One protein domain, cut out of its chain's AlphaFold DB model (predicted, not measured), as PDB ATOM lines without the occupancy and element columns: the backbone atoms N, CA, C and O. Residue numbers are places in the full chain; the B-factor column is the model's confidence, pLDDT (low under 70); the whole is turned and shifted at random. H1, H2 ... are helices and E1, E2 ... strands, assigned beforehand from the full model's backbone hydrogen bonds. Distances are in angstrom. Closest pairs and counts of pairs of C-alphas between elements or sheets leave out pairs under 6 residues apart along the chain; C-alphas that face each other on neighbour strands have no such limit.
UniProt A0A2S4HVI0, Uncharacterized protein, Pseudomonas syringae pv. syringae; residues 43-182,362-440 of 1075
ATOM      1  N   TRP A  43      83.826  88.038 117.273       88.88
ATOM      2  CA  TRP A  43      84.399  88.842 116.196       88.88
ATOM      3  C   TRP A  43      83.492  90.034 115.862       88.88
ATOM      4  O   TRP A  43      82.265  89.897 115.835       88.88
ATOM      5  N   HIS A  44      84.098  91.180 115.564       91.00
ATOM      6  CA  HIS A  44      83.406  92.400 115.158       91.00
ATOM      7  C   HIS A  44      84.150  93.102 114.015       91.00
ATOM      8  O   HIS A  44      85.298  92.784 113.720       91.00
ATOM      9  N   ASN A  45      83.483  94.046 113.351       94.88
ATOM     10  CA  ASN A  45      84.078  94.839 112.280       94.88
ATOM     11  C   ASN A  45      84.431  96.245 112.778       94.88
ATOM     12  O   ASN A  45      83.554  96.928 113.303       94.88
ATOM     13  N   ASP A  46      85.666  96.681 112.531       96.62
ATOM     14  CA  ASP A  46      86.174  98.014 112.898       96.62
ATOM     15  C   ASP A  46      86.361  98.950 111.706       96.62
ATOM     16  O   ASP A  46      86.693 100.124 111.883       96.62
ATOM     17  N   LEU A  47      86.199  98.427 110.490       97.56
ATOM     18  CA  LEU A  47      86.477  99.150 109.259       97.56
ATOM     19  C   LEU A  47      85.202  99.676 108.605       97.56
ATOM     20  O   LEU A  47      84.232  98.940 108.407       97.56
ATOM     21  N   ASP A  48      85.260 100.935 108.185       96.31
ATOM     22  CA  ASP A  48      84.256 101.569 107.342       96.31
ATOM     23  C   ASP A  48      84.613 101.356 105.867       96.31
ATOM     24  O   ASP A  48      85.662 101.807 105.396       96.31
ATOM     25  N   GLY A  49      83.736 100.689 105.116       94.38
ATOM     26  CA  GLY A  49      83.912 100.451 103.683       94.38
ATOM     27  C   GLY A  49      83.635  99.005 103.264       94.38
ATOM     28  O   GLY A  49      83.121  98.217 104.055       94.38
ATOM     29  N   PRO A  50      83.932  98.652 102.001       92.00
ATOM     30  CA  PRO A  50      83.715  97.305 101.464       92.00
ATOM     31  C   PRO A  50      84.642  96.227 102.049       92.00
ATOM     32  O   PRO A  50      84.269  95.055 102.034       92.00
ATOM     33  N   LEU A  51      85.826  96.587 102.561       94.75
ATOM     34  CA  LEU A  51      86.707  95.647 103.259       94.75
ATOM     35  C   LEU A  51      86.385  95.647 104.755       94.75
ATOM     36  O   LEU A  51      86.502  96.679 105.414       94.75
ATOM     37  N   SER A  52      86.044  94.472 105.283       94.38
ATOM     38  CA  SER A  52      85.704  94.268 106.696       94.38
ATOM     39  C   SER A  52      86.837  93.586 107.457       94.38
ATOM     40  O   SER A  52      87.486  92.670 106.945       94.38
ATOM     41  N   GLY A  53      87.047  93.956 108.710       95.06
ATOM     42  CA  GLY A  53      88.029  93.321 109.576       95.06
ATOM     43  C   GLY A  53      88.021  93.917 110.975       95.06
ATOM     44  O   GLY A  53      87.643  95.071 111.166       95.06
ATOM     45  N   GLN A  54      88.446  93.108 111.935       96.12
ATOM     46  CA  GLN A  54      88.737  93.551 113.291       96.12
ATOM     47  C   GLN A  54      90.184  94.037 113.357       96.12
ATOM     48  O   GLN A  54      91.067  93.359 112.820       96.12
ATOM     49  N   VAL A  55      90.441  95.162 114.016       97.31
ATOM     50  CA  VAL A  55      91.785  95.727 114.173       97.31
ATOM     51  C   VAL A  55      92.197  95.711 115.644       97.31
ATOM     52  O   VAL A  55      91.507  96.236 116.513       97.31
ATOM     53  N   ASP A  56      93.367  95.146 115.917       96.06
ATOM     54  CA  ASP A  56      94.065  95.274 117.195       96.06
ATOM     55  C   ASP A  56      95.453  95.903 116.945       96.06
ATOM     56  O   ASP A  56      96.056  95.733 115.882       96.06
ATOM     57  N   PHE A  57      95.978  96.625 117.928       96.75
ATOM     58  CA  PHE A  57      97.331  97.179 117.948       96.75
ATOM     59  C   PHE A  57      98.178  96.467 119.003       96.75
ATOM     60  O   PHE A  57      97.635  95.939 119.974       96.75
ATOM     61  N   ALA A  58      99.503  96.491 118.867       94.50
ATOM     62  CA  ALA A  58     100.412  96.093 119.934       94.50
ATOM     63  C   ALA A  58     101.657  96.992 120.003       94.50
ATOM     64  O   ALA A  58     102.328  97.210 118.993       94.50
ATOM     65  N   GLN A  59     101.956  97.501 121.204       93.31
ATOM     66  CA  GLN A  59     103.175  98.263 121.520       93.31
ATOM     67  C   GLN A  59     103.910  97.626 122.704       93.31
ATOM     68  O   GLN A  59     104.804  96.822 122.494       93.31
ATOM     69  N   THR A  60     103.507  97.944 123.939       89.56
ATOM     70  CA  THR A  60     103.870  97.169 125.143       89.56
ATOM     71  C   THR A  60     102.847  96.062 125.392       89.56
ATOM     72  O   THR A  60     103.165  94.960 125.821       89.56
ATOM     73  N   HIS A  61     101.585  96.364 125.082       89.44
ATOM     74  CA  HIS A  61     100.433  95.494 125.246       89.44
ATOM     75  C   HIS A  61      99.593  95.489 123.986       89.44
ATOM     76  O   HIS A  61      99.655  96.419 123.177       89.44
ATOM     77  N   THR A  62      98.789  94.442 123.853       91.62
ATOM     78  CA  THR A  62      97.705  94.394 122.874       91.62
ATOM     79  C   THR A  62      96.580  95.351 123.281       91.62
ATOM     80  O   THR A  62      96.191  95.400 124.451       91.62
ATOM     81  N   ILE A  63      96.091  96.133 122.317       93.06
ATOM     82  CA  ILE A  63      95.103  97.213 122.469       93.06
ATOM     83  C   ILE A  63      94.063  97.044 121.360       93.06
ATOM     84  O   ILE A  63      94.428  97.016 120.187       93.06
ATOM     85  N   SER A  64      92.778  96.938 121.696       91.50
ATOM     86  CA  SER A  64      91.743  96.773 120.666       91.50
ATOM     87  C   SER A  64      91.314  98.112 120.062       91.50
ATOM     88  O   SER A  64      91.278  99.119 120.771       91.50
ATOM     89  N   ALA A  65      90.932  98.139 118.781       92.81
ATOM     90  CA  ALA A  65      90.448  99.353 118.117       92.81
ATOM     91  C   ALA A  65      89.145  99.903 118.732       92.81
ATOM     92  O   ALA A  65      89.008 101.115 118.881       92.81
ATOM     93  N   GLN A  66      88.215  99.038 119.160       87.88
ATOM     94  CA  GLN A  66      87.017  99.469 119.911       87.88
ATOM     95  C   GLN A  66      87.305  99.871 121.356       87.88
ATOM     96  O   GLN A  66      86.417 100.408 122.011       87.88
ATOM     97  N   ARG A  67      88.536  99.628 121.818       86.50
ATOM     98  CA  ARG A  67      89.093  99.927 123.136       86.50
ATOM     99  C   ARG A  67      88.186  99.558 124.316       86.50
ATOM    100  O   ARG A  67      87.209 100.230 124.638       86.50
ATOM    101  N   GLU A  68      88.626  98.584 125.099       84.50
ATOM    102  CA  GLU A  68      88.036  98.337 126.418       84.50
ATOM    103  C   GLU A  68      88.532  99.359 127.451       84.50
ATOM    104  O   GLU A  68      89.611  99.933 127.318       84.50
ATOM    105  N   ILE A  69      87.777  99.586 128.531       84.00
ATOM    106  CA  ILE A  69      88.185 100.538 129.584       84.00
ATOM    107  C   ILE A  69      89.532 100.180 130.229       84.00
ATOM    108  O   ILE A  69      90.206 101.060 130.761       84.00
ATOM    109  N   VAL A  70      89.930  98.915 130.137       81.06
ATOM    110  CA  VAL A  70      91.195  98.381 130.644       81.06
ATOM    111  C   VAL A  70      92.353  98.577 129.676       81.06
ATOM    112  O   VAL A  70      93.501  98.608 130.106       81.06
ATOM    113  N   ASP A  71      92.075  98.745 128.382       86.94
ATOM    114  CA  ASP A  71      93.114  98.840 127.366       86.94
ATOM    115  C   ASP A  71      93.951 100.118 127.568       86.94
ATOM    116  O   ASP A  71      93.378 101.221 127.679       86.94
ATOM    117  N   PRO A  72      95.298 100.001 127.589       89.94
ATOM    118  CA  PRO A  72      96.170 101.161 127.598       89.94
ATOM    119  C   PRO A  72      96.018 101.953 126.298       89.94
ATOM    120  O   PRO A  72      95.540 101.451 125.280       89.94
ATOM    121  N   LEU A  73      96.413 103.223 126.336       94.19
ATOM    122  CA  LEU A  73      96.360 104.088 125.157       94.19
ATOM    123  C   LEU A  73      97.565 103.854 124.240       94.19
ATOM    124  O   LEU A  73      98.608 103.374 124.684       94.19
ATOM    125  N   LEU A  74      97.451 104.244 122.972       95.94
ATOM    126  CA  LEU A  74      98.582 104.217 122.048       95.94
ATOM    127  C   LEU A  74      99.593 105.308 122.425       95.94
ATOM    128  O   LEU A  74      99.234 106.468 122.636       95.94
ATOM    129  N   VAL A  75     100.869 104.956 122.497       95.06
ATOM    130  CA  VAL A  75     101.967 105.900 122.716       95.06
ATOM    131  C   VAL A  75     102.378 106.469 121.355       95.06
ATOM    132  O   VAL A  75     102.724 105.685 120.466       95.06
ATOM    133  N   PRO A  76     102.323 107.797 121.149       94.00
ATOM    134  CA  PRO A  76     102.752 108.397 119.891       94.00
ATOM    135  C   PRO A  76     104.270 108.279 119.710       94.00
ATOM    136  O   PRO A  76     105.016 108.203 120.685       94.00
ATOM    137  N   ASP A  77     104.714 108.304 118.454       92.19
ATOM    138  CA  ASP A  77     106.123 108.212 118.055       92.19
ATOM    139  C   ASP A  77     106.823 106.931 118.551       92.19
ATOM    140  O   ASP A  77     108.029 106.920 118.808       92.19
ATOM    141  N   ARG A  78     106.064 105.843 118.703       92.25
ATOM    142  CA  ARG A  78     106.553 104.503 119.039       92.25
ATOM    143  C   ARG A  78     106.014 103.516 118.016       92.25
ATOM    144  O   ARG A  78     104.848 103.605 117.628       92.25
ATOM    145  N   GLU A  79     106.852 102.582 117.582       91.62
ATOM    146  CA  GLU A  79     106.444 101.555 116.631       91.62
ATOM    147  C   GLU A  79     105.247 100.758 117.158       91.62
ATOM    148  O   GLU A  79     105.114 100.526 118.362       91.62
ATOM    149  N   ALA A  80     104.357 100.359 116.253       94.19
ATOM    150  CA  ALA A  80     103.167  99.601 116.604       94.19
ATOM    151  C   ALA A  80     102.926  98.486 115.595       94.19
ATOM    152  O   ALA A  80     102.901  98.720 114.383       94.19
ATOM    153  N   LEU A  81     102.708  97.277 116.106       95.12
ATOM    154  CA  LEU A  81     102.178  96.179 115.315       95.12
ATOM    155  C   LEU A  81     100.673  96.394 115.134       95.12
ATOM    156  O   LEU A  81      99.946  96.559 116.107       95.12
ATOM    157  N   VAL A  82     100.205  96.362 113.895       97.12
ATOM    158  CA  VAL A  82      98.788  96.350 113.526       97.12
ATOM    159  C   VAL A  82      98.403  94.925 113.170       97.12
ATOM    160  O   VAL A  82      99.070  94.289 112.352       97.12
ATOM    161  N   VAL A  83      97.323  94.434 113.763       96.50
ATOM    162  CA  VAL A  83      96.771  93.092 113.577       96.50
ATOM    163  C   VAL A  83      95.376  93.238 112.972       96.50
ATOM    164  O   VAL A  83      94.470  93.745 113.623       96.50
ATOM    165  N   LEU A  84      95.197  92.801 111.726       97.19
ATOM    166  CA  LEU A  84      93.908  92.800 111.034       97.19
ATOM    167  C   LEU A  84      93.359  91.374 110.970       97.19
ATOM    168  O   LEU A  84      93.918  90.523 110.278       97.19
ATOM    169  N   THR A  85      92.239  91.121 111.640       95.62
ATOM    170  CA  THR A  85      91.570  89.813 111.659       95.62
ATOM    171  C   THR A  85      90.331  89.828 110.752       95.62
ATOM    172  O   THR A  85      89.344  90.500 111.073       95.62
ATOM    173  N   PRO A  86      90.335  89.087 109.630       94.06
ATOM    174  CA  PRO A  86      89.189  89.008 108.726       94.06
ATOM    175  C   PRO A  86      87.950  88.364 109.378       94.06
ATOM    176  O   PRO A  86      88.083  87.643 110.373       94.06
ATOM    177  N   PRO A  87      86.749  88.560 108.801       92.38
ATOM    178  CA  PRO A  87      85.534  87.878 109.238       92.38
ATOM    179  C   PRO A  87      85.685  86.351 109.251       92.38
ATOM    180  O   PRO A  87      86.320  85.796 108.353       92.38
ATOM    181  N   PRO A  88      85.032  85.618 110.177       87.19
ATOM    182  CA  PRO A  88      85.239  84.183 110.301       87.19
ATOM    183  C   PRO A  88      84.908  83.327 109.078       87.19
ATOM    184  O   PRO A  88      85.377  82.195 108.991       87.19
ATOM    185  N   HIS A  89      84.129  83.853 108.142       85.06
ATOM    186  CA  HIS A  89      83.703  83.147 106.935       85.06
ATOM    187  C   HIS A  89      84.327  83.719 105.659       85.06
ATOM    188  O   HIS A  89      83.939  83.320 104.564       85.06
ATOM    189  N   LEU A  90      85.265  84.658 105.792       85.12
ATOM    190  CA  LEU A  90      85.863  85.369 104.676       85.12
ATOM    191  C   LEU A  90      87.388  85.243 104.734       85.12
ATOM    192  O   LEU A  90      88.005  85.420 105.783       85.12
ATOM    193  N   THR A  91      87.996  84.923 103.600       83.62
ATOM    194  CA  THR A  91      89.447  84.789 103.453       83.62
ATOM    195  C   THR A  91      89.949  85.841 102.484       83.62
ATOM    196  O   THR A  91      89.488  85.888 101.348       83.62
ATOM    197  N   TYR A  92      90.899  86.653 102.938       90.25
ATOM    198  CA  TYR A  92      91.694  87.516 102.070       90.25
ATOM    199  C   TYR A  92      92.960  86.775 101.655       90.25
ATOM    200  O   TYR A  92      93.531  86.050 102.473       90.25
ATOM    201  N   GLU A  93      93.410  86.963 100.417       86.75
ATOM    202  CA  GLU A  93      94.676  86.368  99.968       86.75
ATOM    203  C   GLU A  93      95.878  87.220 100.391       86.75
ATOM    204  O   GLU A  93      96.826  86.720 100.998       86.75
ATOM    205  N   ALA A  94      95.823  88.526 100.116       91.69
ATOM    206  CA  ALA A  94      96.889  89.465 100.443       91.69
ATOM    207  C   ALA A  94      96.328  90.849 100.764       91.69
ATOM    208  O   ALA A  94      95.678  91.480  99.927       91.69
ATOM    209  N   VAL A  95      96.649  91.365 101.948       95.19
ATOM    210  CA  VAL A  95      96.190  92.682 102.404       95.19
ATOM    211  C   VAL A  95      97.335  93.687 102.382       95.19
ATOM    212  O   VAL A  95      98.466  93.382 102.765       95.19
ATOM    213  N   LYS A  96      97.036  94.914 101.955       96.06
ATOM    214  CA  LYS A  96      97.931  96.065 102.080       96.06
ATOM    215  C   LYS A  96      97.325  97.088 103.026       96.06
ATOM    216  O   LYS A  96      96.144  97.413 102.932       96.06
ATOM    217  N   MET A  97      98.166  97.617 103.903       97.00
ATOM    218  CA  MET A  97      97.854  98.737 104.775       97.00
ATOM    219  C   MET A  97      98.405 100.022 104.154       97.00
ATOM    220  O   MET A  97      99.545 100.079 103.700       97.00
ATOM    221  N   VAL A  98      97.597 101.069 104.141       96.69
ATOM    222  CA  VAL A  98      97.981 102.416 103.724       96.69
ATOM    223  C   VAL A  98      98.048 103.283 104.966       96.69
ATOM    224  O   VAL A  98      97.036 103.485 105.640       96.69
ATOM    225  N   VAL A  99      99.234 103.815 105.230       96.50
ATOM    226  CA  VAL A  99      99.512 104.759 106.308       96.50
ATOM    227  C   VAL A  99      99.622 106.144 105.687       96.50
ATOM    228  O   VAL A  99     100.495 106.389 104.853       96.50
ATOM    229  N   ARG A 100      98.729 107.062 106.065       96.50
ATOM    230  CA  ARG A 100      98.865 108.483 105.719       96.50
ATOM    231  C   ARG A 100      99.294 109.257 106.952       96.50
ATOM    232  O   ARG A 100      98.603 109.211 107.967       96.50
ATOM    233  N   TYR A 101     100.402 109.980 106.845       94.56
ATOM    234  CA  TYR A 101     100.965 110.772 107.932       94.56
ATOM    235  C   TYR A 101     101.605 112.047 107.377       94.56
ATOM    236  O   TYR A 101     102.448 111.984 106.486       94.56
ATOM    237  N   ARG A 102     101.172 113.219 107.865       90.19
ATOM    238  CA  ARG A 102     101.700 114.547 107.479       90.19
ATOM    239  C   ARG A 102     101.876 114.757 105.961       90.19
ATOM    240  O   ARG A 102     102.855 115.338 105.507       90.19
ATOM    241  N   GLY A 103     100.916 114.279 105.166       86.06
ATOM    242  CA  GLY A 103     100.928 114.396 103.699       86.06
ATOM    243  C   GLY A 103     101.740 113.322 102.963       86.06
ATOM    244  O   GLY A 103     101.636 113.224 101.742       86.06
ATOM    245  N   VAL A 104     102.482 112.473 103.677       88.62
ATOM    246  CA  VAL A 104     103.171 111.301 103.124       88.62
ATOM    247  C   VAL A 104     102.229 110.098 103.164       88.62
ATOM    248  O   VAL A 104     101.520 109.881 104.147       88.62
ATOM    249  N   THR A 105     102.194 109.327 102.077       93.38
ATOM    250  CA  THR A 105     101.438 108.071 101.991       93.38
ATOM    251  C   THR A 105     102.410 106.910 101.829       93.38
ATOM    252  O   THR A 105     103.105 106.828 100.818       93.38
ATOM    253  N   THR A 106     102.414 106.005 102.801       91.75
ATOM    254  CA  THR A 106     103.202 104.770 102.791       91.75
ATOM    255  C   THR A 106     102.259 103.588 102.598       91.75
ATOM    256  O   THR A 106     101.232 103.493 103.268       91.75
ATOM    257  N   VAL A 107     102.593 102.673 101.688       92.56
ATOM    258  CA  VAL A 107     101.843 101.423 101.493       92.56
ATOM    259  C   VAL A 107     102.691 100.275 102.020       92.56
ATOM    260  O   VAL A 107     103.764 100.010 101.486       92.56
ATOM    261  N   ILE A 108     102.204  99.599 103.057       92.19
ATOM    262  CA  ILE A 108     102.888  98.506 103.745       92.19
ATOM    263  C   ILE A 108     102.130  97.204 103.445       92.19
ATOM    264  O   ILE A 108     100.951  97.095 103.801       92.19
ATOM    265  N   PRO A 109     102.744  96.212 102.777       90.69
ATOM    266  CA  PRO A 109     102.127  94.900 102.636       90.69
ATOM    267  C   PRO A 109     102.044  94.229 104.010       90.69
ATOM    268  O   PRO A 109     103.003  94.253 104.780       90.69
ATOM    269  N   MET A 110     100.886  93.654 104.330       92.62
ATOM    270  CA  MET A 110     100.710  92.947 105.592       92.62
ATOM    271  C   MET A 110     101.189  91.504 105.459       92.62
ATOM    272  O   MET A 110     100.881  90.807 104.492       92.62
ATOM    273  N   THR A 111     101.916  91.048 106.469       88.88
ATOM    274  CA  THR A 111     102.324  89.665 106.658       88.88
ATOM    275  C   THR A 111     101.087  88.769 106.792       88.88
ATOM    276  O   THR A 111     100.206  89.080 107.599       88.88
ATOM    277  N   PRO A 112     101.005  87.655 106.043       89.06
ATOM    278  CA  PRO A 112      99.852  86.765 106.057       89.06
ATOM    279  C   PRO A 112      99.793  85.885 107.321       89.06
ATOM    280  O   PRO A 112     100.803  85.724 108.015       89.06
ATOM    281  N   PRO A 113      98.648  85.242 107.612       88.81
ATOM    282  CA  PRO A 113      98.425  84.580 108.900       88.81
ATOM    283  C   PRO A 113      99.351  83.412 109.243       88.81
ATOM    284  O   PRO A 113      99.604  83.131 110.420       88.81
ATOM    285  N   GLN A 114      99.881  82.720 108.232       83.69
ATOM    286  CA  GLN A 114     100.876  81.667 108.443       83.69
ATOM    287  C   GLN A 114     102.176  82.190 109.075       83.69
ATOM    288  O   GLN A 114     102.895  81.405 109.685       83.69
ATOM    289  N   TRP A 115     102.457  83.489 108.954       80.25
ATOM    290  CA  TRP A 115     103.674  84.144 109.440       80.25
ATOM    291  C   TRP A 115     103.384  85.157 110.551       80.25
ATOM    292  O   TRP A 115     104.181  86.057 110.804       80.25
ATOM    293  N   MET A 116     102.226  85.029 111.202       83.88
ATOM    294  CA  MET A 116     101.915  85.804 112.396       83.88
ATOM    295  C   MET A 116     103.020  85.621 113.457       83.88
ATOM    296  O   MET A 116     103.454  84.480 113.648       83.88
ATOM    297  N   PRO A 117     103.420  86.701 114.160       86.38
ATOM    298  CA  PRO A 117     104.343  86.638 115.291       86.38
ATOM    299  C   PRO A 117     104.030  85.500 116.271       86.38
ATOM    300  O   PRO A 117     102.867  85.262 116.613       86.38
ATOM    301  N   GLU A 118     105.072  84.795 116.708       84.06
ATOM    302  CA  GLU A 118     104.966  83.688 117.662       84.06
ATOM    303  C   GLU A 118     104.900  84.181 119.113       84.06
ATOM    304  O   GLU A 118     105.083  85.361 119.418       84.06
ATOM    305  N   ASN A 119     104.636  83.249 120.026       82.75
ATOM    306  CA  ASN A 119     104.610  83.521 121.457       82.75
ATOM    307  C   ASN A 119     105.985  83.303 122.087       82.75
ATOM    308  O   ASN A 119     106.744  82.425 121.675       82.75
ATOM    309  N   ALA A 120     106.279  84.064 123.137       79.00
ATOM    310  CA  ALA A 120     107.415  83.811 124.001       79.00
ATOM    311  C   ALA A 120     107.277  82.443 124.693       79.00
ATOM    312  O   ALA A 120     106.200  82.047 125.143       79.00
ATOM    313  N   VAL A 121     108.398  81.728 124.789       76.06
ATOM    314  CA  VAL A 121     108.538  80.539 125.639       76.06
ATOM    315  C   VAL A 121     108.913  81.014 127.039       76.06
ATOM    316  O   VAL A 121     109.601  82.018 127.167       76.06
ATOM    317  N   TYR A 122     108.474  80.313 128.080       73.25
ATOM    318  CA  TYR A 122     108.739  80.688 129.469       73.25
ATOM    319  C   TYR A 122     109.620  79.640 130.163       73.25
ATOM    320  O   TYR A 122     109.492  78.457 129.855       73.25
ATOM    321  N   ASP A 123     110.485  80.046 131.094       66.31
ATOM    322  CA  ASP A 123     111.316  79.149 131.919       66.31
ATOM    323  C   ASP A 123     110.508  78.525 133.067       66.31
ATOM    324  O   ASP A 123     109.674  79.187 133.662       66.31
ATOM    325  N   GLN A 124     110.761  77.273 133.440       63.31
ATOM    326  CA  GLN A 124     110.057  76.612 134.552       63.31
ATOM    327  C   GLN A 124     110.367  77.206 135.935       63.31
ATOM    328  O   GLN A 124     109.684  76.863 136.902       63.31
ATOM    329  N   SER A 125     111.404  78.033 136.060       56.31
ATOM    330  CA  SER A 125     111.823  78.629 137.327       56.31
ATOM    331  C   SER A 125     111.914  80.156 137.254       56.31
ATOM    332  O   SER A 125     112.103  80.731 136.183       56.31
ATOM    333  N   ASN A 126     111.922  80.810 138.422       51.88
ATOM    334  CA  ASN A 126     112.217  82.248 138.580       51.88
ATOM    335  C   ASN A 126     113.672  82.626 138.222       51.88
ATOM    336  O   ASN A 126     114.133  83.735 138.492       51.88
ATOM    337  N   THR A 127     114.437  81.671 137.710       51.34
ATOM    338  CA  THR A 127     115.821  81.809 137.270       51.34
ATOM    339  C   THR A 127     115.892  81.357 135.818       51.34
ATOM    340  O   THR A 127     115.062  80.567 135.385       51.34
ATOM    341  N   PHE A 128     116.877  81.804 135.045       57.22
ATOM    342  CA  PHE A 128     117.132  81.218 133.726       57.22
ATOM    343  C   PHE A 128     117.729  79.820 133.880       57.22
ATOM    344  O   PHE A 128     118.935  79.608 133.718       57.22
ATOM    345  N   SER A 129     116.893  78.855 134.272       56.12
ATOM    346  CA  SER A 129     117.318  77.470 134.460       56.12
ATOM    347  C   SER A 129     117.691  76.822 133.128       56.12
ATOM    348  O   SER A 129     118.496  75.890 133.105       56.12
ATOM    349  N   GLY A 130     117.171  77.344 132.013       60.06
ATOM    350  CA  GLY A 130     117.307  76.741 130.692       60.06
ATOM    351  C   GLY A 130     116.338  75.580 130.483       60.06
ATOM    352  O   GLY A 130     116.496  74.833 129.519       60.06
ATOM    353  N   ASN A 131     115.324  75.439 131.343       70.00
ATOM    354  CA  ASN A 131     114.261  74.450 131.188       70.00
ATOM    355  C   ASN A 131     112.947  75.158 130.830       70.00
ATOM    356  O   ASN A 131     112.430  75.906 131.658       70.00
ATOM    357  N   PRO A 132     112.375  74.934 129.635       72.94
ATOM    358  CA  PRO A 132     111.166  75.626 129.217       72.94
ATOM    359  C   PRO A 132     109.927  74.977 129.832       72.94
ATOM    360  O   PRO A 132     109.866  73.755 130.013       72.94
ATOM    361  N   VAL A 133     108.903  75.776 130.115       70.06
ATOM    362  CA  VAL A 133     107.554  75.288 130.410       70.06
ATOM    363  C   VAL A 133     107.075  74.463 129.215       70.06
ATOM    364  O   VAL A 133     107.093  74.923 128.074       70.06
ATOM    365  N   LEU A 134     106.667  73.221 129.477       70.69
ATOM    366  CA  LEU A 134     106.174  72.315 128.444       70.69
ATOM    367  C   LEU A 134     104.709  72.637 128.126       70.69
ATOM    368  O   LEU A 134     103.891  72.737 129.038       70.69
ATOM    369  N   GLY A 135     104.378  72.755 126.841       69.25
ATOM    370  CA  GLY A 135     103.017  73.012 126.366       69.25
ATOM    371  C   GLY A 135     102.997  73.889 125.114       69.25
ATOM    372  O   GLY A 135     104.048  74.274 124.603       69.25
ATOM    373  N   ALA A 136     101.799  74.191 124.611       69.81
ATOM    374  CA  ALA A 136     101.601  75.079 123.470       69.81
ATOM    375  C   ALA A 136     100.667  76.228 123.856       69.81
ATOM    376  O   ALA A 136      99.581  76.006 124.384       69.81
ATOM    377  N   TYR A 137     101.087  77.454 123.560       75.88
ATOM    378  CA  TYR A 137     100.233  78.633 123.647       75.88
ATOM    379  C   TYR A 137      99.453  78.776 122.326       75.88
ATOM    380  O   TYR A 137     100.096  78.709 121.271       75.88
ATOM    381  N   PRO A 138      98.117  78.978 122.314       77.19
ATOM    382  CA  PRO A 138      97.397  79.346 121.095       77.19
ATOM    383  C   PRO A 138      97.968  80.621 120.467       77.19
ATOM    384  O   PRO A 138      98.737  81.339 121.093       77.19
ATOM    385  N   LYS A 139      97.616  80.927 119.217       82.69
ATOM    386  CA  LYS A 139      97.977  82.216 118.597       82.69
ATOM    387  C   LYS A 139      97.065  83.327 119.126       82.69
ATOM    388  O   LYS A 139      95.901  83.064 119.405       82.69
ATOM    389  N   PHE A 140      97.562  84.567 119.214       85.31
ATOM    390  CA  PHE A 140      96.777  85.712 119.713       85.31
ATOM    391  C   PHE A 140      95.469  85.918 118.924       85.31
ATOM    392  O   PHE A 140      94.405  86.116 119.506       85.31
ATOM    393  N   ARG A 141      95.535  85.816 117.589       87.38
ATOM    394  CA  ARG A 141      94.392  85.892 116.667       87.38
ATOM    395  C   ARG A 141      94.605  84.949 115.489       87.38
ATOM    396  O   ARG A 141      95.458  85.181 114.635       87.38
ATOM    397  N   GLU A 142      93.817  83.885 115.405       80.50
ATOM    398  CA  GLU A 142      93.877  83.001 114.242       80.50
ATOM    399  C   GLU A 142      93.427  83.734 112.967       80.50
ATOM    400  O   GLU A 142      92.396  84.409 112.962       80.50
ATOM    401  N   ARG A 143      94.169  83.548 111.864       88.25
ATOM    402  CA  ARG A 143      93.930  84.159 110.534       88.25
ATOM    403  C   ARG A 143      94.222  85.659 110.425       88.25
ATOM    404  O   ARG A 143      93.813  86.281 109.448       88.25
ATOM    405  N   ALA A 144      94.932  86.237 111.387       92.75
ATOM    406  CA  ALA A 144      95.251  87.654 111.341       92.75
ATOM    407  C   ALA A 144      96.405  87.984 110.385       92.75
ATOM    408  O   ALA A 144      97.428  87.300 110.357       92.75
ATOM    409  N   PHE A 145      96.249  89.076 109.645       94.69
ATOM    410  CA  PHE A 145      97.322  89.739 108.913       94.69
ATOM    411  C   PHE A 145      98.025  90.728 109.838       94.69
ATOM    412  O   PHE A 145      97.371  91.361 110.667       94.69
ATOM    413  N   THR A 146      99.340  90.899 109.698       93.94
ATOM    414  CA  THR A 146     100.105  91.795 110.580       93.94
ATOM    415  C   THR A 146     101.020  92.749 109.824       93.94
ATOM    416  O   THR A 146     101.582  92.394 108.795       93.94
ATOM    417  N   ALA A 147     101.178  93.976 110.311       93.62
ATOM    418  CA  ALA A 147     102.154  94.925 109.782       93.62
ATOM    419  C   ALA A 147     102.643  95.862 110.883       93.62
ATOM    420  O   ALA A 147     101.842  96.333 111.682       93.62
ATOM    421  N   THR A 148     103.932  96.173 110.902       91.69
ATOM    422  CA  THR A 148     104.512  97.131 111.842       91.69
ATOM    423  C   THR A 148     104.598  98.502 111.193       91.69
ATOM    424  O   THR A 148     105.215  98.669 110.137       91.69
ATOM    425  N   ILE A 149     103.990  99.491 111.839       93.12
ATOM    426  CA  ILE A 149     104.154 100.898 111.484       93.12
ATOM    427  C   ILE A 149     105.421 101.404 112.186       93.12
ATOM    428  O   ILE A 149     105.522 101.258 113.409       93.12
ATOM    429  N   PRO A 150     106.383 101.987 111.448       89.88
ATOM    430  CA  PRO A 150     107.556 102.612 112.048       89.88
ATOM    431  C   PRO A 150     107.176 103.733 113.020       89.88
ATOM    432  O   PRO A 150     106.161 104.408 112.837       89.88
ATOM    433  N   TYR A 151     108.019 103.955 114.029       91.00
ATOM    434  CA  TYR A 151     107.767 104.940 115.082       91.00
ATOM    435  C   TYR A 151     107.503 106.353 114.529       91.00
ATOM    436  O   TYR A 151     106.629 107.052 115.025       91.00
ATOM    437  N   ASP A 152     108.186 106.757 113.455       91.25
ATOM    438  CA  ASP A 152     108.094 108.093 112.853       91.25
ATOM    439  C   ASP A 152     106.807 108.332 112.039       91.25
ATOM    440  O   ASP A 152     106.596 109.440 111.541       91.25
ATOM    441  N   GLN A 153     105.938 107.322 111.912       92.88
ATOM    442  CA  GLN A 153     104.673 107.381 111.165       92.88
ATOM    443  C   GLN A 153     103.443 107.041 112.018       92.88
ATOM    444  O   GLN A 153     102.337 106.929 111.474       92.88
ATOM    445  N   PHE A 154     103.604 106.870 113.335       93.69
ATOM    446  CA  PHE A 154     102.534 106.430 114.229       93.69
ATOM    447  C   PHE A 154     102.239 107.443 115.344       93.69
ATOM    448  O   PHE A 154     102.865 107.453 116.403       93.69
ATOM    449  N   SER A 155     101.260 108.314 115.104       94.50
ATOM    450  CA  SER A 155     100.768 109.298 116.073       94.50
ATOM    451  C   SER A 155      99.305 109.674 115.794       94.50
ATOM    452  O   SER A 155      98.656 109.105 114.915       94.50
ATOM    453  N   ALA A 156      98.761 110.659 116.516       92.56
ATOM    454  CA  ALA A 156      97.368 111.097 116.366       92.56
ATOM    455  C   ALA A 156      97.003 111.592 114.944       92.56
ATOM    456  O   ALA A 156      95.829 111.568 114.548       92.56
ATOM    457  N   ASP A 157      97.994 112.013 114.152       93.88
ATOM    458  CA  ASP A 157      97.812 112.441 112.759       93.88
ATOM    459  C   ASP A 157      97.764 111.267 111.769       93.88
ATOM    460  O   ASP A 157      97.417 111.454 110.600       93.88
ATOM    461  N   THR A 158      98.093 110.055 112.215       96.12
ATOM    462  CA  THR A 158      98.088 108.861 111.374       96.12
ATOM    463  C   THR A 158      96.662 108.512 110.948       96.12
ATOM    464  O   THR A 158      95.698 108.621 111.712       96.12
ATOM    465  N   ARG A 159      96.502 108.109 109.686       97.25
ATOM    466  CA  ARG A 159      95.266 107.522 109.153       97.25
ATOM    467  C   ARG A 159      95.577 106.177 108.531       97.25
ATOM    468  O   ARG A 159      96.512 106.082 107.733       97.25
ATOM    469  N   LEU A 160      94.768 105.179 108.875       97.94
ATOM    470  CA  LEU A 160      94.923 103.809 108.409       97.94
ATOM    471  C   LEU A 160      93.757 103.414 107.514       97.94
ATOM    472  O   LEU A 160      92.589 103.624 107.840       97.94
ATOM    473  N   SER A 161      94.097 102.818 106.383       97.81
ATOM    474  CA  SER A 161      93.136 102.157 105.508       97.81
ATOM    475  C   SER A 161      93.745 100.885 104.942       97.81
ATOM    476  O   SER A 161      94.963 100.783 104.826       97.81
ATOM    477  N   PHE A 162      92.906  99.932 104.578       98.12
ATOM    478  CA  PHE A 162      93.293  98.594 104.161       98.12
ATOM    479  C   PHE A 162      92.597  98.261 102.852       98.12
ATOM    480  O   PHE A 162      91.454  98.661 102.640       98.12
ATOM    481  N   TYR A 163      93.273  97.520 101.984       97.06
ATOM    482  CA  TYR A 163      92.663  96.971 100.778       97.06
ATOM    483  C   TYR A 163      93.247  95.595 100.460       97.06
ATOM    484  O   TYR A 163      94.401  95.294 100.786       97.06
ATOM    485  N   GLU A 164      92.441  94.760  99.812       94.69
ATOM    486  CA  GLU A 164      92.898  93.496  99.242       94.69
ATOM    487  C   GLU A 164      93.672  93.782  97.953       94.69
ATOM    488  O   GLU A 164      93.234  94.580  97.124       94.69
ATOM    489  N   SER A 165      94.827  93.143  97.769       88.94
ATOM    490  CA  SER A 165      95.756  93.467  96.674       88.94
ATOM    491  C   SER A 165      95.112  93.401  95.285       88.94
ATOM    492  O   SER A 165      95.438  94.234  94.440       88.94
ATOM    493  N   ASP A 166      94.165  92.482  95.084       88.50
ATOM    494  CA  ASP A 166      93.449  92.295  93.816       88.50
ATOM    495  C   ASP A 166      92.204  93.182  93.675       88.50
ATOM    496  O   ASP A 166      91.634  93.301  92.587       88.50
ATOM    497  N   LYS A 167      91.792  93.848  94.759       90.25
ATOM    498  CA  LYS A 167      90.665  94.786  94.798       90.25
ATOM    499  C   LYS A 167      91.093  96.109  95.441       90.25
ATOM    500  O   LYS A 167      90.566  96.498  96.479       90.25
ATOM    501  N   PRO A 168      92.022  96.864  94.821       88.62
ATOM    502  CA  PRO A 168      92.549  98.101  95.402       88.62
ATOM    503  C   PRO A 168      91.510  99.226  95.533       88.62
ATOM    504  O   PRO A 168      91.754 100.199  96.241       88.62
ATOM    505  N   ALA A 169      90.368  99.111  94.849       89.94
ATOM    506  CA  ALA A 169      89.235 100.020  95.005       89.94
ATOM    507  C   ALA A 169      88.391  99.713  96.258       89.94
ATOM    508  O   ALA A 169      87.709 100.607  96.760       89.94
ATOM    509  N   ASP A 170      88.465  98.485  96.783       92.62
ATOM    510  CA  ASP A 170      87.705  98.048  97.949       92.62
ATOM    511  C   ASP A 170      88.483  98.384  99.225       92.62
ATOM    512  O   ASP A 170      89.208  97.566  99.793       92.62
ATOM    513  N   VAL A 171      88.356  99.639  99.654       95.69
ATOM    514  CA  VAL A 171      89.110 100.188 100.785       95.69
ATOM    515  C   VAL A 171      88.276 100.165 102.065       95.69
ATOM    516  O   VAL A 171      87.228 100.801 102.131       95.69
ATOM    517  N   GLY A 172      88.771  99.498 103.105       97.62
ATOM    518  CA  GLY A 172      88.265  99.605 104.474       97.62
ATOM    519  C   GLY A 172      89.084 100.630 105.252       97.62
ATOM    520  O   GLY A 172      90.310 100.535 105.300       97.62
ATOM    521  N   THR A 173      88.445 101.634 105.842       97.81
ATOM    522  CA  THR A 173      89.127 102.704 106.586       97.81
ATOM    523  C   THR A 173      88.877 102.543 108.074       97.81
ATOM    524  O   THR A 173      87.741 102.337 108.487       97.81
ATOM    525  N   LEU A 174      89.928 102.659 108.884       97.94
ATOM    526  CA  LEU A 174      89.771 102.685 110.332       97.94
ATOM    527  C   LEU A 174      89.414 104.107 110.776       97.94
ATOM    528  O   LEU A 174      90.144 105.061 110.480       97.94
ATOM    529  N   ALA A 175      88.307 104.247 111.503       95.50
ATOM    530  CA  ALA A 175      87.903 105.525 112.068       95.50
ATOM    531  C   ALA A 175      88.979 106.068 113.022       95.50
ATOM    532  O   ALA A 175      89.534 105.343 113.846       95.50
ATOM    533  N   GLN A 176      89.258 107.373 112.959       91.88
ATOM    534  CA  GLN A 176      90.275 107.987 113.820       91.88
ATOM    535  C   GLN A 176      89.915 107.890 115.313       91.88
ATOM    536  O   GLN A 176      90.806 107.816 116.152       91.88
ATOM    537  N   SER A 177      88.621 107.830 115.643       90.50
ATOM    538  CA  SER A 177      88.131 107.596 117.009       90.50
ATOM    539  C   SER A 177      88.597 106.267 117.609       90.50
ATOM    540  O   SER A 177      88.607 106.143 118.827       90.50
ATOM    541  N   ASN A 178      89.003 105.308 116.774       92.88
ATOM    542  CA  ASN A 178      89.484 103.991 117.189       92.88
ATOM    543  C   ASN A 178      91.017 103.955 117.367       92.88
ATOM    544  O   ASN A 178      91.585 102.927 117.726       92.88
ATOM    545  N   MET A 179      91.710 105.073 117.112       94.56
ATOM    546  CA  MET A 179      93.151 105.240 117.334       94.56
ATOM    547  C   MET A 179      93.375 106.287 118.424       94.56
ATOM    548  O   MET A 179      93.645 107.459 118.156       94.56
ATOM    549  N   ILE A 180      93.207 105.861 119.672       93.81
ATOM    550  CA  ILE A 180      93.237 106.753 120.831       93.81
ATOM    551  C   ILE A 180      94.654 106.794 121.396       93.81
ATOM    552  O   ILE A 180      95.141 105.819 121.969       93.81
ATOM    553  N   PHE A 181      95.300 107.946 121.243       94.94
ATOM    554  CA  PHE A 181      96.655 108.173 121.725       94.94
ATOM    555  C   PHE A 181      96.673 108.809 123.117       94.94
ATOM    556  O   PHE A 181      95.794 109.595 123.480       94.94
ATOM    557  N   LEU A 182      97.715 108.492 123.882       93.62
ATOM    558  CA  LEU A 182      98.126 109.254 125.054       93.62
ATOM    559  C   LEU A 182      98.510 110.675 124.614       93.62
ATOM    560  O   LEU A 182      99.270 110.840 123.655       93.62
ATOM    561  N   LYS A 362      94.691  90.975 128.857       76.38
ATOM    562  CA  LYS A 362      95.187  90.654 127.507       76.38
ATOM    563  C   LYS A 362      96.699  90.428 127.479       76.38
ATOM    564  O   LYS A 362      97.369  90.435 128.507       76.38
ATOM    565  N   TRP A 363      97.224  90.179 126.283       83.06
ATOM    566  CA  TRP A 363      98.610  89.779 126.059       83.06
ATOM    567  C   TRP A 363      99.527  90.997 125.989       83.06
ATOM    568  O   TRP A 363      99.119  92.057 125.494       83.06
ATOM    569  N   ALA A 364     100.764  90.823 126.443       85.19
ATOM    570  CA  ALA A 364     101.840  91.781 126.233       85.19
ATOM    571  C   ALA A 364     102.548  91.516 124.891       85.19
ATOM    572  O   ALA A 364     102.317  90.493 124.235       85.19
ATOM    573  N   TYR A 365     103.378  92.456 124.449       88.19
ATOM    574  CA  TYR A 365     104.078  92.377 123.172       88.19
ATOM    575  C   TYR A 365     105.497  92.929 123.273       88.19
ATOM    576  O   TYR A 365     105.724  94.020 123.788       88.19
ATOM    577  N   ARG A 366     106.448  92.168 122.730       86.06
ATOM    578  CA  ARG A 366     107.868  92.494 122.708       86.06
ATOM    579  C   ARG A 366     108.291  92.797 121.278       86.06
ATOM    580  O   ARG A 366     108.459  91.904 120.448       86.06
ATOM    581  N   SER A 367     108.421  94.084 120.972       84.75
ATOM    582  CA  SER A 367     108.603  94.563 119.598       84.75
ATOM    583  C   SER A 367     109.986  94.279 119.006       84.75
ATOM    584  O   SER A 367     110.099  94.164 117.788       84.75
ATOM    585  N   TYR A 368     111.033  94.114 119.818       82.38
ATOM    586  CA  TYR A 368     112.393  93.929 119.297       82.38
ATOM    587  C   TYR A 368     112.640  92.554 118.654       82.38
ATOM    588  O   TYR A 368     113.501  92.440 117.781       82.38
ATOM    589  N   ASP A 369     111.922  91.514 119.089       78.94
ATOM    590  CA  ASP A 369     111.984  90.158 118.527       78.94
ATOM    591  C   ASP A 369     110.630  89.670 117.999       78.94
ATOM    592  O   ASP A 369     110.508  88.514 117.593       78.94
ATOM    593  N   LEU A 370     109.635  90.565 117.967       82.19
ATOM    594  CA  LEU A 370     108.284  90.318 117.475       82.19
ATOM    595  C   LEU A 370     107.657  89.092 118.154       82.19
ATOM    596  O   LEU A 370     107.172  88.190 117.473       82.19
ATOM    597  N   LYS A 371     107.661  89.048 119.490       85.06
ATOM    598  CA  LYS A 371     106.987  87.983 120.245       85.06
ATOM    599  C   LYS A 371     105.831  88.524 121.065       85.06
ATOM    600  O   LYS A 371     105.934  89.558 121.725       85.06
ATOM    601  N   PHE A 372     104.721  87.800 121.050       86.44
ATOM    602  CA  PHE A 372     103.660  88.027 122.020       86.44
ATOM    603  C   PHE A 372     103.981  87.330 123.340       86.44
ATOM    604  O   PHE A 372     104.581  86.257 123.358       86.44
ATOM    605  N   LEU A 373     103.554  87.928 124.445       81.94
ATOM    606  CA  LEU A 373     103.671  87.372 125.788       81.94
ATOM    607  C   LEU A 373     102.253  87.014 126.267       81.94
ATOM    608  O   LEU A 373     101.506  87.909 126.682       81.94
ATOM    609  N   PRO A 374     101.847  85.734 126.146       76.56
ATOM    610  CA  PRO A 374     100.558  85.241 126.615       76.56
ATOM    611  C   PRO A 374     100.302  85.578 128.081       76.56
ATOM    612  O   PRO A 374     101.230  85.615 128.885       76.56
ATOM    613  N   ASN A 375      99.031  85.764 128.434       70.50
ATOM    614  CA  ASN A 375      98.582  86.037 129.803       70.50
ATOM    615  C   ASN A 375      98.054  84.800 130.554       70.50
ATOM    616  O   ASN A 375      97.476  84.940 131.631       70.50
ATOM    617  N   TYR A 376      98.209  83.600 129.994       66.00
ATOM    618  CA  TYR A 376      97.832  82.342 130.640       66.00
ATOM    619  C   TYR A 376      98.952  81.304 130.501       66.00
ATOM    620  O   TYR A 376      99.750  81.361 129.574       66.00
ATOM    621  N   HIS A 377      98.980  80.330 131.409       66.44
ATOM    622  CA  HIS A 377      99.937  79.232 131.460       66.44
ATOM    623  C   HIS A 377      99.419  78.083 130.586       66.44
ATOM    624  O   HIS A 377      98.215  77.822 130.603       66.44
ATOM    625  N   PRO A 378     100.280  77.370 129.839       66.56
ATOM    626  CA  PRO A 378      99.830  76.367 128.876       66.56
ATOM    627  C   PRO A 378      99.344  75.071 129.550       66.56
ATOM    628  O   PRO A 378      98.644  74.281 128.929       66.56
ATOM    629  N   ASP A 379      99.695  74.858 130.823       65.62
ATOM    630  CA  ASP A 379      99.225  73.737 131.652       65.62
ATOM    631  C   ASP A 379      99.024  74.196 133.112       65.62
ATOM    632  O   ASP A 379      99.893  73.985 133.958       65.62
ATOM    633  N   PRO A 380      97.959  74.956 133.428       59.56
ATOM    634  CA  PRO A 380      97.792  75.554 134.754       59.56
ATOM    635  C   PRO A 380      97.573  74.490 135.841       59.56
ATOM    636  O   PRO A 380      98.079  74.622 136.954       59.56
ATOM    637  N   HIS A 381      96.897  73.387 135.508       63.84
ATOM    638  CA  HIS A 381      96.582  72.315 136.451       63.84
ATOM    639  C   HIS A 381      97.826  71.591 136.972       63.84
ATOM    640  O   HIS A 381      97.941  71.385 138.182       63.84
ATOM    641  N   ARG A 382      98.780  71.244 136.096       63.31
ATOM    642  CA  ARG A 382     100.027  70.570 136.500       63.31
ATOM    643  C   ARG A 382     100.857  71.383 137.491       63.31
ATOM    644  O   ARG A 382     101.576  70.804 138.301       63.31
ATOM    645  N   TYR A 383     100.752  72.706 137.428       57.12
ATOM    646  CA  TYR A 383     101.516  73.634 138.259       57.12
ATOM    647  C   TYR A 383     100.711  74.165 139.457       57.12
ATOM    648  O   TYR A 383     101.194  75.032 140.181       57.12
ATOM    649  N   GLY A 384      99.502  73.637 139.697       56.56
ATOM    650  CA  GLY A 384      98.648  74.045 140.818       56.56
ATOM    651  C   GLY A 384      98.087  75.464 140.686       56.56
ATOM    652  O   GLY A 384      97.762  76.091 141.691       56.56
ATOM    653  N   LEU A 385      97.991  75.977 139.458       52.78
ATOM    654  CA  LEU A 385      97.565  77.337 139.147       52.78
ATOM    655  C   LEU A 385      96.051  77.343 138.897       52.78
ATOM    656  O   LEU A 385      95.531  76.528 138.133       52.78
ATOM    657  N   GLY A 386      95.318  78.262 139.530       50.47
ATOM    658  CA  GLY A 386      93.925  78.509 139.149       50.47
ATOM    659  C   GLY A 386      93.858  79.153 137.760       50.47
ATOM    660  O   GLY A 386      94.743  79.925 137.400       50.47
ATOM    661  N   VAL A 387      92.798  78.875 136.992       43.44
ATOM    662  CA  VAL A 387      92.626  79.374 135.606       43.44
ATOM    663  C   VAL A 387      92.651  80.914 135.534       43.44
ATOM    664  O   VAL A 387      93.159  81.482 134.575       43.44
ATOM    665  N   ASP A 388      92.184  81.586 136.593       43.50
ATOM    666  CA  ASP A 388      92.211  83.050 136.771       43.50
ATOM    667  C   ASP A 388      93.398  83.563 137.623       43.50
ATOM    668  O   ASP A 388      93.564  84.768 137.791       43.50
ATOM    669  N   TYR A 389      94.207  82.671 138.206       41.72
ATOM    670  CA  TYR A 389      95.167  82.982 139.284       41.72
ATOM    671  C   TYR A 389      96.605  83.193 138.809       41.72
ATOM    672  O   TYR A 389      97.547  83.177 139.603       41.72
ATOM    673  N   LEU A 390      96.796  83.409 137.512       43.25
ATOM    674  CA  LEU A 390      98.133  83.524 136.952       43.25
ATOM    675  C   LEU A 390      98.801  84.868 137.198       43.25
ATOM    676  O   LEU A 390     100.022  84.909 137.166       43.25
ATOM    677  N   GLY A 391      98.078  85.939 137.535       38.62
ATOM    678  CA  GLY A 391      98.753  87.213 137.796       38.62
ATOM    679  C   GLY A 391      99.646  87.210 139.038       38.62
ATOM    680  O   GLY A 391     100.590  87.982 139.067       38.62
ATOM    681  N   LEU A 392      99.482  86.280 139.994       36.75
ATOM    682  CA  LEU A 392     100.468  86.101 141.078       36.75
ATOM    683  C   LEU A 392     101.820  85.559 140.573       36.75
ATOM    684  O   LEU A 392     102.811  85.611 141.298       36.75
ATOM    685  N   HIS A 393     101.860  85.041 139.343       38.47
ATOM    686  CA  HIS A 393     103.034  84.457 138.693       38.47
ATOM    687  C   HIS A 393     103.595  85.318 137.550       38.47
ATOM    688  O   HIS A 393     104.615  84.958 136.968       38.47
ATOM    689  N   TYR A 394     102.978  86.463 137.245       40.59
ATOM    690  CA  TYR A 394     103.526  87.466 136.333       40.59
ATOM    691  C   TYR A 394     104.032  88.645 137.176       40.59
ATOM    692  O   TYR A 394     103.269  89.332 137.851       40.59
ATOM    693  N   PHE A 395     105.351  88.848 137.185       42.53
ATOM    694  CA  PHE A 395     106.080  89.833 138.001       42.53
ATOM    695  C   PHE A 395     105.872  91.304 137.564       42.53
ATOM    696  O   PHE A 395     106.830  92.057 137.413       42.53
ATOM    697  N   GLY A 396     104.632  91.723 137.321       34.75
ATOM    698  CA  GLY A 396     104.269  93.141 137.260       34.75
ATOM    699  C   GLY A 396     103.952  93.713 138.644       34.75
ATOM    700  O   GLY A 396     103.817  94.925 138.804       34.75
ATOM    701  N   HIS A 397     103.805  92.863 139.665       38.56
ATOM    702  CA  HIS A 397     103.573  93.313 141.030       38.56
ATOM    703  C   HIS A 397     104.810  94.016 141.574       38.56
ATOM    704  O   HIS A 397     105.910  93.467 141.540       38.56
ATOM    705  N   VAL A 398     104.608  95.202 142.148       36.59
ATOM    706  CA  VAL A 398     105.482  95.689 143.211       36.59
ATOM    707  C   VAL A 398     105.473  94.581 144.260       36.59
ATOM    708  O   VAL A 398     104.453  94.303 144.886       36.59
ATOM    709  N   VAL A 399     106.536  93.785 144.279       39.38
ATOM    710  CA  VAL A 399     106.533  92.524 145.010       39.38
ATOM    711  C   VAL A 399     106.532  92.881 146.496       39.38
ATOM    712  O   VAL A 399     107.534  93.402 146.957       39.38
ATOM    713  N   GLY A 400     105.426  92.625 147.205       40.81
ATOM    714  CA  GLY A 400     105.316  92.572 148.672       40.81
ATOM    715  C   GLY A 400     105.958  93.711 149.477       40.81
ATOM    716  O   GLY A 400     106.364  94.733 148.957       40.81
ATOM    717  N   SER A 401     106.036  93.548 150.794       37.50
ATOM    718  CA  SER A 401     106.861  94.425 151.631       37.50
ATOM    719  C   SER A 401     108.292  93.890 151.671       37.50
ATOM    720  O   SER A 401     108.496  92.698 151.904       37.50
ATOM    721  N   LEU A 402     109.290  94.769 151.559       40.75
ATOM    722  CA  LEU A 402     110.710  94.442 151.777       40.75
ATOM    723  C   LEU A 402     111.013  93.943 153.203       40.75
ATOM    724  O   LEU A 402     112.118  93.472 153.475       40.75
ATOM    725  N   THR A 403     110.058  94.070 154.130       35.84
ATOM    726  CA  THR A 403     110.205  93.661 155.533       35.84
ATOM    727  C   THR A 403     110.092  92.152 155.756       35.84
ATOM    728  O   THR A 403     110.391  91.696 156.860       35.84
ATOM    729  N   GLU A 404     109.667  91.364 154.762       35.41
ATOM    730  CA  GLU A 404     109.599  89.903 154.879       35.41
ATOM    731  C   GLU A 404     110.881  89.247 154.316       35.41
ATOM    732  O   GLU A 404     111.138  89.328 153.114       35.41
ATOM    733  N   PRO A 405     111.717  88.576 155.142       27.52
ATOM    734  CA  PRO A 405     113.055  88.111 154.735       27.52
ATOM    735  C   PRO A 405     113.057  86.943 153.741       27.52
ATOM    736  O   PRO A 405     114.116  86.524 153.276       27.52
ATOM    737  N   ALA A 406     111.891  86.384 153.440       35.47
ATOM    738  CA  ALA A 406     111.734  85.309 152.486       35.47
ATOM    739  C   ALA A 406     110.721  85.765 151.449       35.47
ATOM    740  O   ALA A 406     109.530  85.502 151.584       35.47
ATOM    741  N   TRP A 407     111.209  86.422 150.395       42.72
ATOM    742  CA  TRP A 407     110.514  86.394 149.115       42.72
ATOM    743  C   TRP A 407     110.138  84.932 148.865       42.72
ATOM    744  O   TRP A 407     111.052  84.099 148.779       42.72
ATOM    745  N   PRO A 408     108.843  84.569 148.850       35.25
ATOM    746  CA  PRO A 408     108.482  83.182 148.658       35.25
ATOM    747  C   PRO A 408     109.102  82.734 147.338       35.25
ATOM    748  O   PRO A 408     109.069  83.474 146.353       35.25
ATOM    749  N   GLY A 409     109.700  81.543 147.321       39.00
ATOM    750  CA  GLY A 409     110.067  80.890 146.072       39.00
ATOM    751  C   GLY A 409     108.784  80.636 145.291       39.00
ATOM    752  O   GLY A 409     108.163  79.591 145.455       39.00
ATOM    753  N   SER A 410     108.322  81.626 144.530       37.78
ATOM    754  CA  SER A 410     107.156  81.473 143.677       37.78
ATOM    755  C   SER A 410     107.530  80.556 142.513       37.78
ATOM    756  O   SER A 410     108.663  80.543 142.039       37.78
ATOM    757  N   THR A 411     106.587  79.747 142.055       35.75
ATOM    758  CA  THR A 411     106.729  78.841 140.906       35.75
ATOM    759  C   THR A 411     106.579  79.579 139.567       35.75
ATOM    760  O   THR A 411     105.982  79.056 138.632       35.75
ATOM    761  N   ALA A 412     107.020  80.836 139.491       47.72
ATOM    762  CA  ALA A 412     106.750  81.717 138.364       47.72
ATOM    763  C   ALA A 412     107.815  81.598 137.258       47.72
ATOM    764  O   ALA A 412     108.932  81.129 137.469       47.72
ATOM    765  N   SER A 413     107.428  81.957 136.039       48.38
ATOM    766  CA  SER A 413     108.171  81.647 134.826       48.38
ATOM    767  C   SER A 413     108.589  82.934 134.108       48.38
ATOM    768  O   SER A 413     107.774  83.826 133.880       48.38
ATOM    769  N   ALA A 414     109.875  83.080 133.784       58.09
ATOM    770  CA  ALA A 414     110.394  84.235 133.044       58.09
ATOM    771  C   ALA A 414     110.328  83.979 131.528       58.09
ATOM    772  O   ALA A 414     110.685  82.872 131.113       58.09
ATOM    773  N   PRO A 415     109.921  84.947 130.678       68.00
ATOM    774  CA  PRO A 415     110.038  84.782 129.235       68.00
ATOM    775  C   PRO A 415     111.503  84.552 128.846       68.00
ATOM    776  O   PRO A 415     112.418  85.252 129.281       68.00
ATOM    777  N   TRP A 416     111.732  83.553 128.007       68.94
ATOM    778  CA  TRP A 416     113.044  83.228 127.475       68.94
ATOM    779  C   TRP A 416     113.541  84.309 126.515       68.94
ATOM    780  O   TRP A 416     112.817  84.816 125.645       68.94
ATOM    781  N   VAL A 417     114.825  84.628 126.665       74.25
ATOM    782  CA  VAL A 417     115.565  85.547 125.801       74.25
ATOM    783  C   VAL A 417     116.688  84.747 125.146       74.25
ATOM    784  O   VAL A 417     117.726  84.500 125.756       74.25
ATOM    785  N   ASP A 418     116.479  84.340 123.893       68.19
ATOM    786  CA  ASP A 418     117.371  83.422 123.165       68.19
ATOM    787  C   ASP A 418     118.831  83.925 123.117       68.19
ATOM    788  O   ASP A 418     119.783  83.155 123.253       68.19
ATOM    789  N   GLU A 419     119.026  85.241 122.976       70.88
ATOM    790  CA  GLU A 419     120.356  85.869 122.975       70.88
ATOM    791  C   GLU A 419     121.055  85.798 124.336       70.88
ATOM    792  O   GLU A 419     122.275  85.628 124.388       70.88
ATOM    793  N   PHE A 420     120.298  85.910 125.432       73.31
ATOM    794  CA  PHE A 420     120.850  85.735 126.769       73.31
ATOM    795  C   PHE A 420     121.266  84.280 126.985       73.31
ATOM    796  O   PHE A 420     122.368  84.031 127.464       73.31
ATOM    797  N   GLU A 421     120.437  83.316 126.577       68.88
ATOM    798  CA  GLU A 421     120.773  81.894 126.698       68.88
ATOM    799  C   GLU A 421     122.044  81.540 125.919       68.88
ATOM    800  O   GLU A 421     122.914  80.824 126.422       68.88
ATOM    801  N   ALA A 422     122.211  82.120 124.728       69.19
ATOM    802  CA  ALA A 422     123.434  81.982 123.943       69.19
ATOM    803  C   ALA A 422     124.658  82.634 124.614       69.19
ATOM    804  O   ALA A 422     125.780  82.133 124.478       69.19
ATOM    805  N   LEU A 423     124.475  83.750 125.330       67.19
ATOM    806  CA  LEU A 423     125.538  84.373 126.121       67.19
ATOM    807  C   LEU A 423     125.894  83.506 127.337       67.19
ATOM    808  O   LEU A 423     127.077  83.285 127.622       67.19
ATOM    809  N   ARG A 424     124.878  82.946 127.999       67.44
ATOM    810  CA  ARG A 424     125.018  82.078 129.166       67.44
ATOM    811  C   ARG A 424     125.751  80.792 128.846       67.44
ATOM    812  O   ARG A 424     126.686  80.437 129.557       67.44
ATOM    813  N   SER A 425     125.410  80.138 127.738       64.81
ATOM    814  CA  SER A 425     126.098  78.916 127.311       64.81
ATOM    815  C   SER A 425     127.589  79.139 127.031       64.81
ATOM    816  O   SER A 425     128.387  78.220 127.189       64.81
ATOM    817  N   LYS A 426     127.970  80.349 126.600       63.41
ATOM    818  CA  LYS A 426     129.365  80.713 126.298       63.41
ATOM    819  C   LYS A 426     130.136  81.199 127.522       63.41
ATOM    820  O   LYS A 426     131.339  80.984 127.598       63.41
ATOM    821  N   THR A 427     129.460  81.866 128.458       58.94
ATOM    822  CA  THR A 427     130.080  82.481 129.643       58.94
ATOM    823  C   THR A 427     129.278  82.201 130.925       58.94
ATOM    824  O   THR A 427     128.751  83.132 131.541       58.94
ATOM    825  N   PRO A 428     129.184  80.930 131.376       57.34
ATOM    826  CA  PRO A 428     128.261  80.547 132.447       57.34
ATOM    827  C   PRO A 428     128.506  81.283 133.766       57.34
ATOM    828  O   PRO A 428     127.558  81.686 134.421       57.34
ATOM    829  N   LEU A 429     129.769  81.520 134.139       56.56
ATOM    830  CA  LEU A 429     130.123  82.190 135.399       56.56
ATOM    831  C   LEU A 429     129.737  83.678 135.432       56.56
ATOM    832  O   LEU A 429     129.423  84.198 136.493       56.56
ATOM    833  N   VAL A 430     129.747  84.356 134.281       53.69
ATOM    834  CA  VAL A 430     129.459  85.803 134.160       53.69
ATOM    835  C   VAL A 430     127.953  86.072 134.140       53.69
ATOM    836  O   VAL A 430     127.484  87.147 134.499       53.69
ATOM    837  N   THR A 431     127.184  85.079 133.706       57.44
ATOM    838  CA  THR A 431     125.735  85.160 133.479       57.44
ATOM    839  C   THR A 431     124.923  84.384 134.515       57.44
ATOM    840  O   THR A 431     123.703  84.517 134.534       57.44
ATOM    841  N   ALA A 432     125.580  83.605 135.387       54.19
ATOM    842  CA  ALA A 432     124.946  82.790 136.428       54.19
ATOM    843  C   ALA A 432     124.048  83.604 137.371       54.19
ATOM    844  O   ALA A 432     123.046  83.087 137.863       54.19
ATOM    845  N   ASP A 433     124.393  84.874 137.588       52.00
ATOM    846  CA  ASP A 433     123.674  85.777 138.485       52.00
ATOM    847  C   ASP A 433     122.605  86.626 137.775       52.00
ATOM    848  O   ASP A 433     121.907  87.396 138.439       52.00
ATOM    849  N   TRP A 434     122.420  86.488 136.451       60.50
ATOM    850  CA  TRP A 434     121.295  87.136 135.771       60.50
ATOM    851  C   TRP A 434     119.996  86.456 136.189       60.50
ATOM    852  O   TRP A 434     119.768  85.267 135.948       60.50
ATOM    853  N   ARG A 435     119.121  87.230 136.818       56.47
ATOM    854  CA  ARG A 435     117.805  86.775 137.249       56.47
ATOM    855  C   ARG A 435     116.796  87.685 136.558       56.47
ATOM    856  O   ARG A 435     116.760  88.888 136.830       56.47
ATOM    857  N   HIS A 436     116.042  87.152 135.593       53.84
ATOM    858  CA  HIS A 436     114.991  87.940 134.950       53.84
ATOM    859  C   HIS A 436     113.984  88.327 136.008       53.84
ATOM    860  O   HIS A 436     113.455  87.450 136.687       53.84
ATOM    861  N   TYR A 437     113.650  89.606 136.073       53.50
ATOM    862  CA  TYR A 437     112.510  90.050 136.866       53.50
ATOM    863  C   TYR A 437     111.651  91.079 136.139       53.50
ATOM    864  O   TYR A 437     110.783  91.683 136.757       53.50
ATOM    865  N   ILE A 438     111.872  91.287 134.841       53.00
ATOM    866  CA  ILE A 438     111.063  92.223 134.068       53.00
ATOM    867  C   ILE A 438     109.928  91.410 133.454       53.00
ATOM    868  O   ILE A 438     110.090  90.782 132.414       53.00
ATOM    869  N   ALA A 439     108.802  91.348 134.154       58.00
ATOM    870  CA  ALA A 439     107.560  90.869 133.570       58.00
ATOM    871  C   ALA A 439     106.683  92.065 133.186       58.00
ATOM    872  O   ALA A 439     106.811  93.139 133.790       58.00
ATOM    873  N   PRO A 440     105.795  91.887 132.197       67.62
ATOM    874  CA  PRO A 440     104.922  92.956 131.746       67.62
ATOM    875  C   PRO A 440     104.062  93.476 132.878       67.62
ATOM    876  O   PRO A 440     103.638  92.702 133.725       67.62
TER     877      PRO A 440
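AT A GLANCE: This is residues 43 to 182 and 362 to 440 of the 1075 residues of an uncharacterized protein of Pseudomonas syringae pv. syringae (UniProt A0A2S4HVI0). This domain has little regular structure: at one end antiparallel sheets E5 E4 E7 E8 and E2 E1 E3 E6 make a crossed sandwich, and hairpin E9 E10 leads into loops with helices H1 to H3. Named elements hold 69 of 219 printed residues, class mixed. It is compact, radius of gyration of the C-alphas 19.9 A, spanning 63 by 36 by 35 A.

HOW THE PARTS SIT: Start with the sheet E5, residues 104-109, E4, 95-101, E7, 159-164, and E8, 167-174, where N 98 lies 2.7 A from O 161. Face to face with it is that of E2, 62-64, E1, 54-58, E3, 80-85, and E6, 145-149, where N 56 lies 2.9 A from O 83. In H2, 418-426, 4 of 5 O i to N i+4 pairs are within hydrogen-bond range.

IN THESE COORDINATES: Find C-alpha 54 at (88.737, 93.551, 113.291), where E1 begins. E9 holds 364-366, E10 371-373, H1 390-393, and H3 428-431, ending at (125.735, 85.160, 133.479).

THE WHOLE: C-alphas 182 and 362 span the cut, 19.0 A; residues 376-416 have pLDDT under 70.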